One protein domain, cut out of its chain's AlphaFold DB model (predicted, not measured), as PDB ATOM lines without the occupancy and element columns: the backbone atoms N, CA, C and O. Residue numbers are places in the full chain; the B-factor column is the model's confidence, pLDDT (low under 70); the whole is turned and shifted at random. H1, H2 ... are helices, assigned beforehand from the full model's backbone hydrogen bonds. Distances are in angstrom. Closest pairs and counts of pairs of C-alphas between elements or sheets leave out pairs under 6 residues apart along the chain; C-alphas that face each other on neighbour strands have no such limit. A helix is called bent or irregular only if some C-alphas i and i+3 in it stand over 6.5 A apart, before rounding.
ATOM      1  N   GLY A  11     231.221 459.816 493.130       63.47
ATOM      2  CA  GLY A  11     230.124 458.938 492.713       63.47
ATOM      3  C   GLY A  11     228.894 459.715 492.241       63.47
ATOM      4  O   GLY A  11     228.470 459.553 491.100       63.47
ATOM      5  N   GLU A  12     228.398 460.652 493.052       65.81
ATOM      6  CA  GLU A  12     227.233 461.481 492.702       65.81
ATOM      7  C   GLU A  12     227.477 462.359 491.464       65.81
ATOM      8  O   GLU A  12     226.593 462.530 490.622       65.81
ATOM      9  N   ASN A  13     228.691 462.896 491.311       64.88
ATOM     10  CA  ASN A  13     229.060 463.686 490.135       64.88
ATOM     11  C   ASN A  13     229.137 462.830 488.859       64.88
ATOM     12  O   ASN A  13     228.784 463.305 487.777       64.88
ATOM     13  N   ILE A  14     229.589 461.578 488.971       65.94
ATOM     14  CA  ILE A  14     229.623 460.621 487.859       65.94
ATOM     15  C   ILE A  14     228.200 460.194 487.489       65.94
ATOM     16  O   ILE A  14     227.870 460.176 486.304       65.94
ATOM     17  N   ASP A  15     227.338 459.933 488.469       72.75
ATOM     18  CA  ASP A  15     225.937 459.571 488.238       72.75
ATOM     19  C   ASP A  15     225.149 460.718 487.589       72.75
ATOM     20  O   ASP A  15     224.397 460.498 486.634       72.75
ATOM     21  N   GLN A  16     225.379 461.960 488.026       70.94
ATOM     22  CA  GLN A  16     224.813 463.151 487.394       70.94
ATOM     23  C   GLN A  16     225.294 463.299 485.943       70.94
ATOM     24  O   GLN A  16     224.492 463.572 485.050       70.94
ATOM     25  N   TRP A  17     226.580 463.046 485.676       76.19
ATOM     26  CA  TRP A  17     227.129 463.066 484.320       76.19
ATOM     27  C   TRP A  17     226.540 461.963 483.434       76.19
ATOM     28  O   TRP A  17     226.201 462.239 482.286       76.19
ATOM     29  N   PHE A  18     226.350 460.748 483.955       73.06
ATOM     30  CA  PHE A  18     225.683 459.653 483.244       73.06
ATOM     31  C   PHE A  18     224.222 459.981 482.924       73.06
ATOM     32  O   PHE A  18     223.761 459.727 481.808       73.06
ATOM     33  N   HIS A  19     223.503 460.585 483.872       71.50
ATOM     34  CA  HIS A  19     222.122 461.015 483.677       71.50
ATOM     35  C   HIS A  19     222.018 462.121 482.620       71.50
ATOM     36  O   HIS A  19     221.154 462.073 481.739       71.50
ATOM     37  N   ASP A  20     222.938 463.084 482.654       70.69
ATOM     38  CA  ASP A  20     223.029 464.130 481.645       70.69
ATOM     39  C   ASP A  20     223.419 463.556 480.275       70.69
ATOM     40  O   ASP A  20     222.816 463.932 479.271       70.69
ATOM     41  N   LEU A  21     224.325 462.577 480.205       76.44
ATOM     42  CA  LEU A  21     224.690 461.882 478.965       76.44
ATOM     43  C   LEU A  21     223.504 461.150 478.338       76.44
ATOM     44  O   LEU A  21     223.253 461.311 477.146       76.44
ATOM     45  N   GLN A  22     222.734 460.406 479.133       69.06
ATOM     46  CA  GLN A  22     221.527 459.730 478.654       69.06
ATOM     47  C   GLN A  22     220.448 460.723 478.223       69.06
ATOM     48  O   GLN A  22     219.734 460.500 477.244       69.06
ATOM     49  N   LYS A  23     220.331 461.855 478.920       70.75
ATOM     50  CA  LYS A  23     219.441 462.945 478.524       70.75
ATOM     51  C   LYS A  23     219.873 463.553 477.192       70.75
ATOM     52  O   LYS A  23     219.009 463.812 476.352       70.75
ATOM     53  N   TYR A  24     221.171 463.750 476.967       68.00
ATOM     54  CA  TYR A  24     221.694 464.227 475.689       68.00
ATOM     55  C   TYR A  24     221.517 463.192 474.583       68.00
ATOM     56  O   TYR A  24     221.049 463.567 473.519       68.00
ATOM     57  N   GLU A  25     221.772 461.910 474.831       74.75
ATOM     58  CA  GLU A  25     221.538 460.825 473.871       74.75
ATOM     59  C   GLU A  25     220.060 460.725 473.480       74.75
ATOM     60  O   GLU A  25     219.729 460.696 472.299       74.75
ATOM     61  N   LYS A  26     219.146 460.771 474.455       71.06
ATOM     62  CA  LYS A  26     217.700 460.753 474.206       71.06
ATOM     63  C   LYS A  26     217.227 462.006 473.476       71.06
ATOM     64  O   LYS A  26     216.364 461.918 472.610       71.06
ATOM     65  N   THR A  27     217.787 463.169 473.806       72.62
ATOM     66  CA  THR A  27     217.470 464.431 473.122       72.62
ATOM     67  C   THR A  27     218.002 464.420 471.690       72.62
ATOM     68  O   THR A  27     217.282 464.804 470.775       72.62
ATOM     69  N   LEU A  28     219.222 463.926 471.474       69.31
ATOM     70  CA  LEU A  28     219.837 463.794 470.155       69.31
ATOM     71  C   LEU A  28     219.111 462.741 469.313       69.31
ATOM     72  O   LEU A  28     218.867 462.973 468.137       69.31
ATOM     73  N   GLY A  29     218.704 461.629 469.921       70.25
ATOM     74  CA  GLY A  29     217.893 460.587 469.300       70.25
ATOM     75  C   GLY A  29     216.497 461.084 468.937       70.25
ATOM     76  O   GLY A  29     216.031 460.830 467.834       70.25
ATOM     77  N   ALA A  30     215.854 461.870 469.806       61.06
ATOM     78  CA  ALA A  30     214.579 462.515 469.500       61.06
ATOM     79  C   ALA A  30     214.719 463.578 468.396       61.06
ATOM     80  O   ALA A  30     213.836 463.688 467.553       61.06
ATOM     81  N   MET A  31     215.828 464.325 468.354       57.66
ATOM     82  CA  MET A  31     216.125 465.284 467.282       57.66
ATOM     83  C   MET A  31     216.476 464.591 465.959       57.66
ATOM     84  O   MET A  31     216.065 465.064 464.905       57.66
ATOM     85  N   ALA A  32     217.191 463.465 465.997       59.72
ATOM     86  CA  ALA A  32     217.516 462.661 464.823       59.72
ATOM     87  C   ALA A  32     216.265 461.976 464.252       59.72
ATOM     88  O   ALA A  32     216.027 462.057 463.051       59.72
ATOM     89  N   ALA A  33     215.421 461.401 465.111       58.94
ATOM     90  CA  ALA A  33     214.135 460.828 464.719       58.94
ATOM     91  C   ALA A  33     213.151 461.900 464.217       58.94
ATOM     92  O   ALA A  33     212.419 461.666 463.261       58.94
ATOM     93  N   ALA A  34     213.162 463.105 464.801       54.12
ATOM     94  CA  ALA A  34     212.388 464.238 464.292       54.12
ATOM     95  C   ALA A  34     212.939 464.778 462.957       54.12
ATOM     96  O   ALA A  34     212.168 465.209 462.105       54.12
ATOM     97  N   SER A  35     214.258 464.713 462.731       55.06
ATOM     98  CA  SER A  35     214.891 465.056 461.447       55.06
ATOM     99  C   SER A  35     214.568 464.053 460.328       55.06
ATOM    100  O   SER A  35     214.826 464.349 459.154       55.06
ATOM    101  N   GLU A  36     214.041 462.877 460.671       60.16
ATOM    102  CA  GLU A  36     213.591 461.849 459.730       60.16
ATOM    103  C   GLU A  36     212.104 462.001 459.354       60.16
ATOM    104  O   GLU A  36     211.652 461.355 458.412       60.16
ATOM    105  N   ASP A  37     211.345 462.889 460.013       61.56
ATOM    106  CA  ASP A  37     209.927 463.096 459.701       61.56
ATOM    107  C   ASP A  37     209.763 463.732 458.299       61.56
ATOM    108  O   ASP A  37     210.240 464.854 458.063       61.56
ATOM    109  N   PRO A  38     209.074 463.062 457.351       70.75
ATOM    110  CA  PRO A  38     208.773 463.621 456.033       70.75
ATOM    111  C   PRO A  38     208.074 464.981 456.116       70.75
ATOM    112  O   PRO A  38     208.339 465.864 455.300       70.75
ATOM    113  N   LYS A  39     207.248 465.186 457.151       70.31
ATOM    114  CA  LYS A  39     206.527 466.437 457.386       70.31
ATOM    115  C   LYS A  39     207.472 467.594 457.712       70.31
ATOM    116  O   LYS A  39     207.307 468.685 457.180       70.31
ATOM    117  N   PHE A  40     208.503 467.350 458.522       68.56
ATOM    118  CA  PHE A  40     209.505 468.365 458.853       68.56
ATOM    119  C   PHE A  40     210.324 468.778 457.623       68.56
ATOM    120  O   PHE A  40     210.675 469.945 457.477       68.56
ATOM    121  N   ARG A  41     210.594 467.854 456.693       74.06
ATOM    122  CA  ARG A  41     211.289 468.167 455.431       74.06
ATOM    123  C   ARG A  41     210.449 469.014 454.480       74.06
ATOM    124  O   ARG A  41     210.988 469.911 453.834       74.06
ATOM    125  N   GLU A  42     209.148 468.754 454.403       77.62
ATOM    126  CA  GLU A  42     208.211 469.579 453.632       77.62
ATOM    127  C   GLU A  42     208.027 470.971 454.266       77.62
ATOM    128  O   GLU A  42     208.023 471.981 453.556       77.62
ATOM    129  N   GLU A  43     207.967 471.047 455.600       75.38
ATOM    130  CA  GLU A  43     207.949 472.308 456.350       75.38
ATOM    131  C   GLU A  43     209.253 473.096 456.155       75.38
ATOM    132  O   GLU A  43     209.200 474.283 455.837       75.38
ATOM    133  N   LEU A  44     210.423 472.449 456.228       76.00
ATOM    134  CA  LEU A  44     211.712 473.072 455.912       76.00
ATOM    135  C   LEU A  44     211.776 473.566 454.466       76.00
ATOM    136  O   LEU A  44     212.222 474.684 454.233       76.00
ATOM    137  N   GLY A  45     211.300 472.783 453.496       75.69
ATOM    138  CA  GLY A  45     211.260 473.198 452.091       75.69
ATOM    139  C   GLY A  45     210.354 474.412 451.857       75.69
ATOM    140  O   GLY A  45     210.688 475.306 451.076       75.69
ATOM    141  N   THR A  46     209.238 474.484 452.583       78.88
ATOM    142  CA  THR A  46     208.324 475.634 452.561       78.88
ATOM    143  C   THR A  46     208.969 476.861 453.207       78.88
ATOM    144  O   THR A  46     208.917 477.956 452.648       78.88
ATOM    145  N   ILE A  47     209.651 476.678 454.340       78.12
ATOM    146  CA  ILE A  47     210.387 477.740 455.035       78.12
ATOM    147  C   ILE A  47     211.553 478.247 454.176       78.12
ATOM    148  O   ILE A  47     211.760 479.454 454.100       78.12
ATOM    149  N   GLU A  48     212.277 477.380 453.467       77.62
ATOM    150  CA  GLU A  48     213.322 477.791 452.522       77.62
ATOM    151  C   GLU A  48     212.760 478.609 451.355       77.62
ATOM    152  O   GLU A  48     213.383 479.579 450.918       77.62
ATOM    153  N   GLN A  49     211.580 478.250 450.842       75.25
ATOM    154  CA  GLN A  49     210.901 479.043 449.818       75.25
ATOM    155  C   GLN A  49     210.451 480.401 450.364       75.25
ATOM    156  O   GLN A  49     210.644 481.412 449.693       75.25
ATOM    157  N   TRP A  50     209.923 480.456 451.587       75.81
ATOM    158  CA  TRP A  50     209.555 481.714 452.246       75.81
ATOM    159  C   TRP A  50     210.775 482.592 452.534       75.81
ATOM    160  O   TRP A  50     210.729 483.797 452.305       75.81
ATOM    161  N   PHE A  51     211.894 481.992 452.942       74.75
ATOM    162  CA  PHE A  51     213.146 482.702 453.183       74.75
ATOM    163  C   PHE A  51     213.741 483.277 451.888       74.75
ATOM    164  O   PHE A  51     214.239 484.398 451.888       74.75
ATOM    165  N   LYS A  52     213.625 482.562 450.760       71.31
ATOM    166  CA  LYS A  52     214.051 483.048 449.432       71.31
ATOM    167  C   LYS A  52     213.186 484.186 448.883       71.31
ATOM    168  O   LYS A  52     213.667 484.947 448.050       71.31
ATOM    169  N   LEU A  53     211.927 484.282 449.311       72.50
ATOM    170  CA  LEU A  53     211.000 485.344 448.905       72.50
ATOM    171  C   LEU A  53     211.100 486.599 449.787       72.50
ATOM    172  O   LEU A  53     210.610 487.655 449.389       72.50
ATOM    173  N   LEU A  54     211.734 486.496 450.959       80.19
ATOM    174  CA  LEU A  54     211.949 487.610 451.881       80.19
ATOM    175  C   LEU A  54     213.019 488.579 451.354       80.19
ATOM    176  O   LEU A  54     214.032 488.154 450.796       80.19
ATOM    177  N   THR A  55     212.827 489.880 451.570       75.94
ATOM    178  CA  THR A  55     213.822 490.910 451.210       75.94
ATOM    179  C   THR A  55     215.032 490.885 452.158       75.94
ATOM    180  O   THR A  55     214.906 490.443 453.296       75.94
ATOM    181  N   GLU A  56     216.221 491.357 451.744       62.47
ATOM    182  CA  GLU A  56     217.467 491.273 452.554       62.47
ATOM    183  C   GLU A  56     217.323 491.841 453.980       62.47
ATOM    184  O   GLU A  56     217.887 491.304 454.941       62.47
ATOM    185  N   SER A  57     216.520 492.895 454.148       67.38
ATOM    186  CA  SER A  57     216.200 493.482 455.454       67.38
ATOM    187  C   SER A  57     215.371 492.551 456.340       67.38
ATOM    188  O   SER A  57     215.591 492.480 457.548       67.38
ATOM    189  N   GLU A  58     214.448 491.797 455.752       77.19
ATOM    190  CA  GLU A  58     213.602 490.840 456.462       77.19
ATOM    191  C   GLU A  58     214.342 489.523 456.707       77.19
ATOM    192  O   GLU A  58     214.189 488.929 457.772       77.19
ATOM    193  N   GLN A  59     215.199 489.089 455.776       78.00
ATOM    194  CA  GLN A  59     216.090 487.940 455.972       78.00
ATOM    195  C   GLN A  59     217.016 488.180 457.165       78.00
ATOM    196  O   GLN A  59     217.150 487.316 458.031       78.00
ATOM    197  N   THR A  60     217.590 489.383 457.262       78.62
ATOM    198  CA  THR A  60     218.454 489.771 458.386       78.62
ATOM    199  C   THR A  60     217.679 489.802 459.704       78.62
ATOM    200  O   THR A  60     218.167 489.290 460.709       78.62
ATOM    201  N   ALA A  61     216.453 490.335 459.715       74.56
ATOM    202  CA  ALA A  61     215.600 490.357 460.907       74.56
ATOM    203  C   ALA A  61     215.148 488.950 461.340       74.56
ATOM    204  O   ALA A  61     215.125 488.638 462.532       74.56
ATOM    205  N   SER A  62     214.841 488.079 460.378       75.19
ATOM    206  CA  SER A  62     214.451 486.685 460.618       75.19
ATOM    207  C   SER A  62     215.617 485.884 461.182       75.19
ATOM    208  O   SER A  62     215.463 485.179 462.177       75.19
ATOM    209  N   LEU A  63     216.810 486.055 460.606       76.12
ATOM    210  CA  LEU A  63     218.035 485.440 461.101       76.12
ATOM    211  C   LEU A  63     218.401 485.961 462.495       76.12
ATOM    212  O   LEU A  63     218.804 485.176 463.347       76.12
ATOM    213  N   TYR A  64     218.221 487.257 462.755       73.12
ATOM    214  CA  TYR A  64     218.450 487.846 464.073       73.12
ATOM    215  C   TYR A  64     217.475 487.298 465.122       73.12
ATOM    216  O   TYR A  64     217.891 486.929 466.216       73.12
ATOM    217  N   THR A  65     216.198 487.160 464.762       80.19
ATOM    218  CA  THR A  65     215.172 486.552 465.621       80.19
ATOM    219  C   THR A  65     215.482 485.080 465.888       80.19
ATOM    220  O   THR A  65     215.374 484.618 467.024       80.19
ATOM    221  N   LEU A  66     215.952 484.349 464.872       77.56
ATOM    222  CA  LEU A  66     216.417 482.975 465.032       77.56
ATOM    223  C   LEU A  66     217.596 482.922 466.007       77.56
ATOM    224  O   LEU A  66     217.563 482.149 466.958       77.56
ATOM    225  N   LEU A  67     218.591 483.795 465.842       72.00
ATOM    226  CA  LEU A  67     219.742 483.885 466.740       72.00
ATOM    227  C   LEU A  67     219.330 484.216 468.183       72.00
ATOM    228  O   LEU A  67     219.931 483.704 469.124       72.00
ATOM    229  N   GLN A  68     218.300 485.046 468.355       71.38
ATOM    230  CA  GLN A  68     217.818 485.512 469.653       71.38
ATOM    231  C   GLN A  68     217.049 484.440 470.437       71.38
ATOM    232  O   GLN A  68     217.112 484.419 471.665       71.38
ATOM    233  N   HIS A  69     216.367 483.525 469.745       65.56
ATOM    234  CA  HIS A  69     215.671 482.391 470.361       65.56
ATOM    235  C   HIS A  69     216.494 481.088 470.371       65.56
ATOM    236  O   HIS A  69     216.041 480.081 470.916       65.56
ATOM    237  N   THR A  70     217.703 481.096 469.805       78.88
ATOM    238  CA  THR A  70     218.585 479.922 469.736       78.88
ATOM    239  C   THR A  70     219.359 479.735 471.046       78.88
ATOM    240  O   THR A  70     219.970 480.661 471.575       78.88
ATOM    241  N   ASN A  71     219.372 478.506 471.576       82.94
ATOM    242  CA  ASN A  71     220.081 478.160 472.814       82.94
ATOM    243  C   ASN A  71     221.608 478.378 472.656       82.94
ATOM    244  O   ASN A  71     222.149 478.048 471.601       82.94
ATOM    245  N   PRO A  72     222.357 478.851 473.674       66.44
ATOM    246  CA  PRO A  72     223.815 479.034 473.601       66.44
ATOM    247  C   PRO A  72     224.615 477.806 473.118       66.44
ATOM    248  O   PRO A  72     225.680 477.975 472.521       66.44
ATOM    249  N   ALA A  73     224.124 476.579 473.324       67.81
ATOM    250  CA  ALA A  73     224.723 475.373 472.738       67.81
ATOM    251  C   ALA A  73     224.473 475.260 471.218       67.81
ATOM    252  O   ALA A  73     225.373 474.907 470.457       67.81
ATOM    253  N   GLN A  74     223.277 475.635 470.763       65.62
ATOM    254  CA  GLN A  74     222.890 475.667 469.351       65.62
ATOM    255  C   GLN A  74     223.544 476.837 468.599       65.62
ATOM    256  O   GLN A  74     223.880 476.679 467.435       65.62
ATOM    257  N   VAL A  75     223.814 477.974 469.256       71.81
ATOM    258  CA  VAL A  75     224.584 479.089 468.666       71.81
ATOM    259  C   VAL A  75     226.016 478.655 468.360       71.81
ATOM    260  O   VAL A  75     226.540 478.972 467.298       71.81
ATOM    261  N   LYS A  76     226.650 477.893 469.262       69.06
ATOM    262  CA  LYS A  76     227.995 477.336 469.031       69.06
ATOM    263  C   LYS A  76     227.999 476.312 467.900       69.06
ATOM    264  O   LYS A  76     228.921 476.320 467.092       69.06
ATOM    265  N   PHE A  77     226.965 475.476 467.816       73.56
ATOM    266  CA  PHE A  77     226.775 474.554 466.697       73.56
ATOM    267  C   PHE A  77     226.558 475.301 465.373       73.56
ATOM    268  O   PHE A  77     227.250 475.023 464.403       73.56
ATOM    269  N   LEU A  78     225.677 476.302 465.339       72.62
ATOM    270  CA  LEU A  78     225.421 477.125 464.155       72.62
ATOM    271  C   LEU A  78     226.682 477.879 463.717       72.62
ATOM    272  O   LEU A  78     227.005 477.902 462.534       72.62
ATOM    273  N   ALA A  79     227.438 478.435 464.665       74.00
ATOM    274  CA  ALA A  79     228.728 479.057 464.393       74.00
ATOM    275  C   ALA A  79     229.742 478.046 463.836       74.00
ATOM    276  O   ALA A  79     230.457 478.376 462.897       74.00
ATOM    277  N   ALA A  80     229.782 476.816 464.358       73.31
ATOM    278  CA  ALA A  80     230.647 475.757 463.843       73.31
ATOM    279  C   ALA A  80     230.243 475.304 462.429       73.31
ATOM    280  O   ALA A  80     231.117 475.100 461.596       73.31
ATOM    281  N   VAL A  81     228.944 475.213 462.129       74.56
ATOM    282  CA  VAL A  81     228.429 474.878 460.791       74.56
ATOM    283  C   VAL A  81     228.728 475.993 459.790       74.56
ATOM    284  O   VAL A  81     229.217 475.720 458.697       74.56
TER     285      VAL A  81
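AT A GLANCE: This is residues 11 to 81 of the 425 residues of the protein "SAM domain-containing protein" of Dendrothele bispora (strain CBS 962.96) (UniProt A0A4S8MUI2). Four helices joined end to end make an open, three-sided frame with an empty middle and no packed core: the long H1 is one side, H2 makes a corner with its end, and H3 folds back from the far end of H2 as the third side, without reaching H1. The short H4 turns out of the plane of that frame at the end of H3, and the longest dimension runs from the beginning of H1 at Gly 11 to the corner between H2 and H3 at Thr 55. The printed part has 71 residues with four named helices, in the order H1, H2, H3, H4, and no named strand; the class is all helix. It is only just extended, close to loose, with a radius of gyration of the C-alphas of 16.8 A, and its C-alphas span 55 by 27 by 17 A.

HOW THE PARTS SIT: The longest helix is H1, residues 11 to 35, and it touches no other helix. H2, residues 38 to 53, follows it over a tight link and is close to it but not clearly touching; the closest C-alphas, those of Ala 34 and Phe 40, are 7.4 A apart. The lines of H1 and H2 are about perpendicular, at 73 degrees, and their centres are 29.1 A apart. H3, residues 56 to 69, is close to H2 but not clearly touching, with the C-alphas of Phe 51 and Gln 59 the closest at 6.6 A. H2 and H3 run opposite ways at a steep tilt of 43 degrees, centre to centre 16.2 A. H4, residues 72 to 81, is close to H3 but not clearly touching, and the closest C-alphas are those of Leu 67 and Val 75, 7.1 A apart. H3 and H4 run opposite ways at a steep tilt of 46 degrees, centre to centre 15.6 A. H1 is apart from H3 and from H4, and H2 is apart from H4. In the backbones of H1, H2, H3 and H4, every pair of O of residue i and N of residue i+4 is within hydrogen-bond range.

IN THESE COORDINATES: H1 has 25 residues, from Gly 11 to Ser 35, and measures 35.3 A from first to last C-alpha. It begins with C-alpha 11 at (230.124, 458.938, 492.713) and ends with C-alpha 35 at (214.891, 465.056, 461.447). H2, Pro 38 to Leu 53, has 16 residues and is 23.0 A long, beginning with C-alpha 38 at (208.773, 463.621, 456.033). H3, Glu 56 to His 69, has 14 residues and is 20.0 A long. H4, Pro 72 to Val 81, has 10 residues and is 14.2 A long, ending with C-alpha 81 at (228.429, 474.878, 460.791). No helix is bent.

THE WHOLE: The two C-alphas farthest apart are those of Gly 11 and Thr 55, at 54.9 A, while the first and last printed C-alphas, those of Gly 11 and Val 81, are 35.7 A apart. Residues 11 to 49, of which 11 to 35 belong to H1 and 38 to 49 to H2, stand free. The printed part has no cut from residue 11 to residue 81. The links from H1 to H2, from H2 to H3 and from H3 to H4 are tight, with 2 residues in each, and no link is long. The mean pLDDT of the printed part is 71.2, and 23 residues are under 70, among them residues 11 to 14, 30 to 37 and 72 to 74. The mean pLDDT of H1 is 67, against 75 for H2, 74 for H3 and 71 for H4.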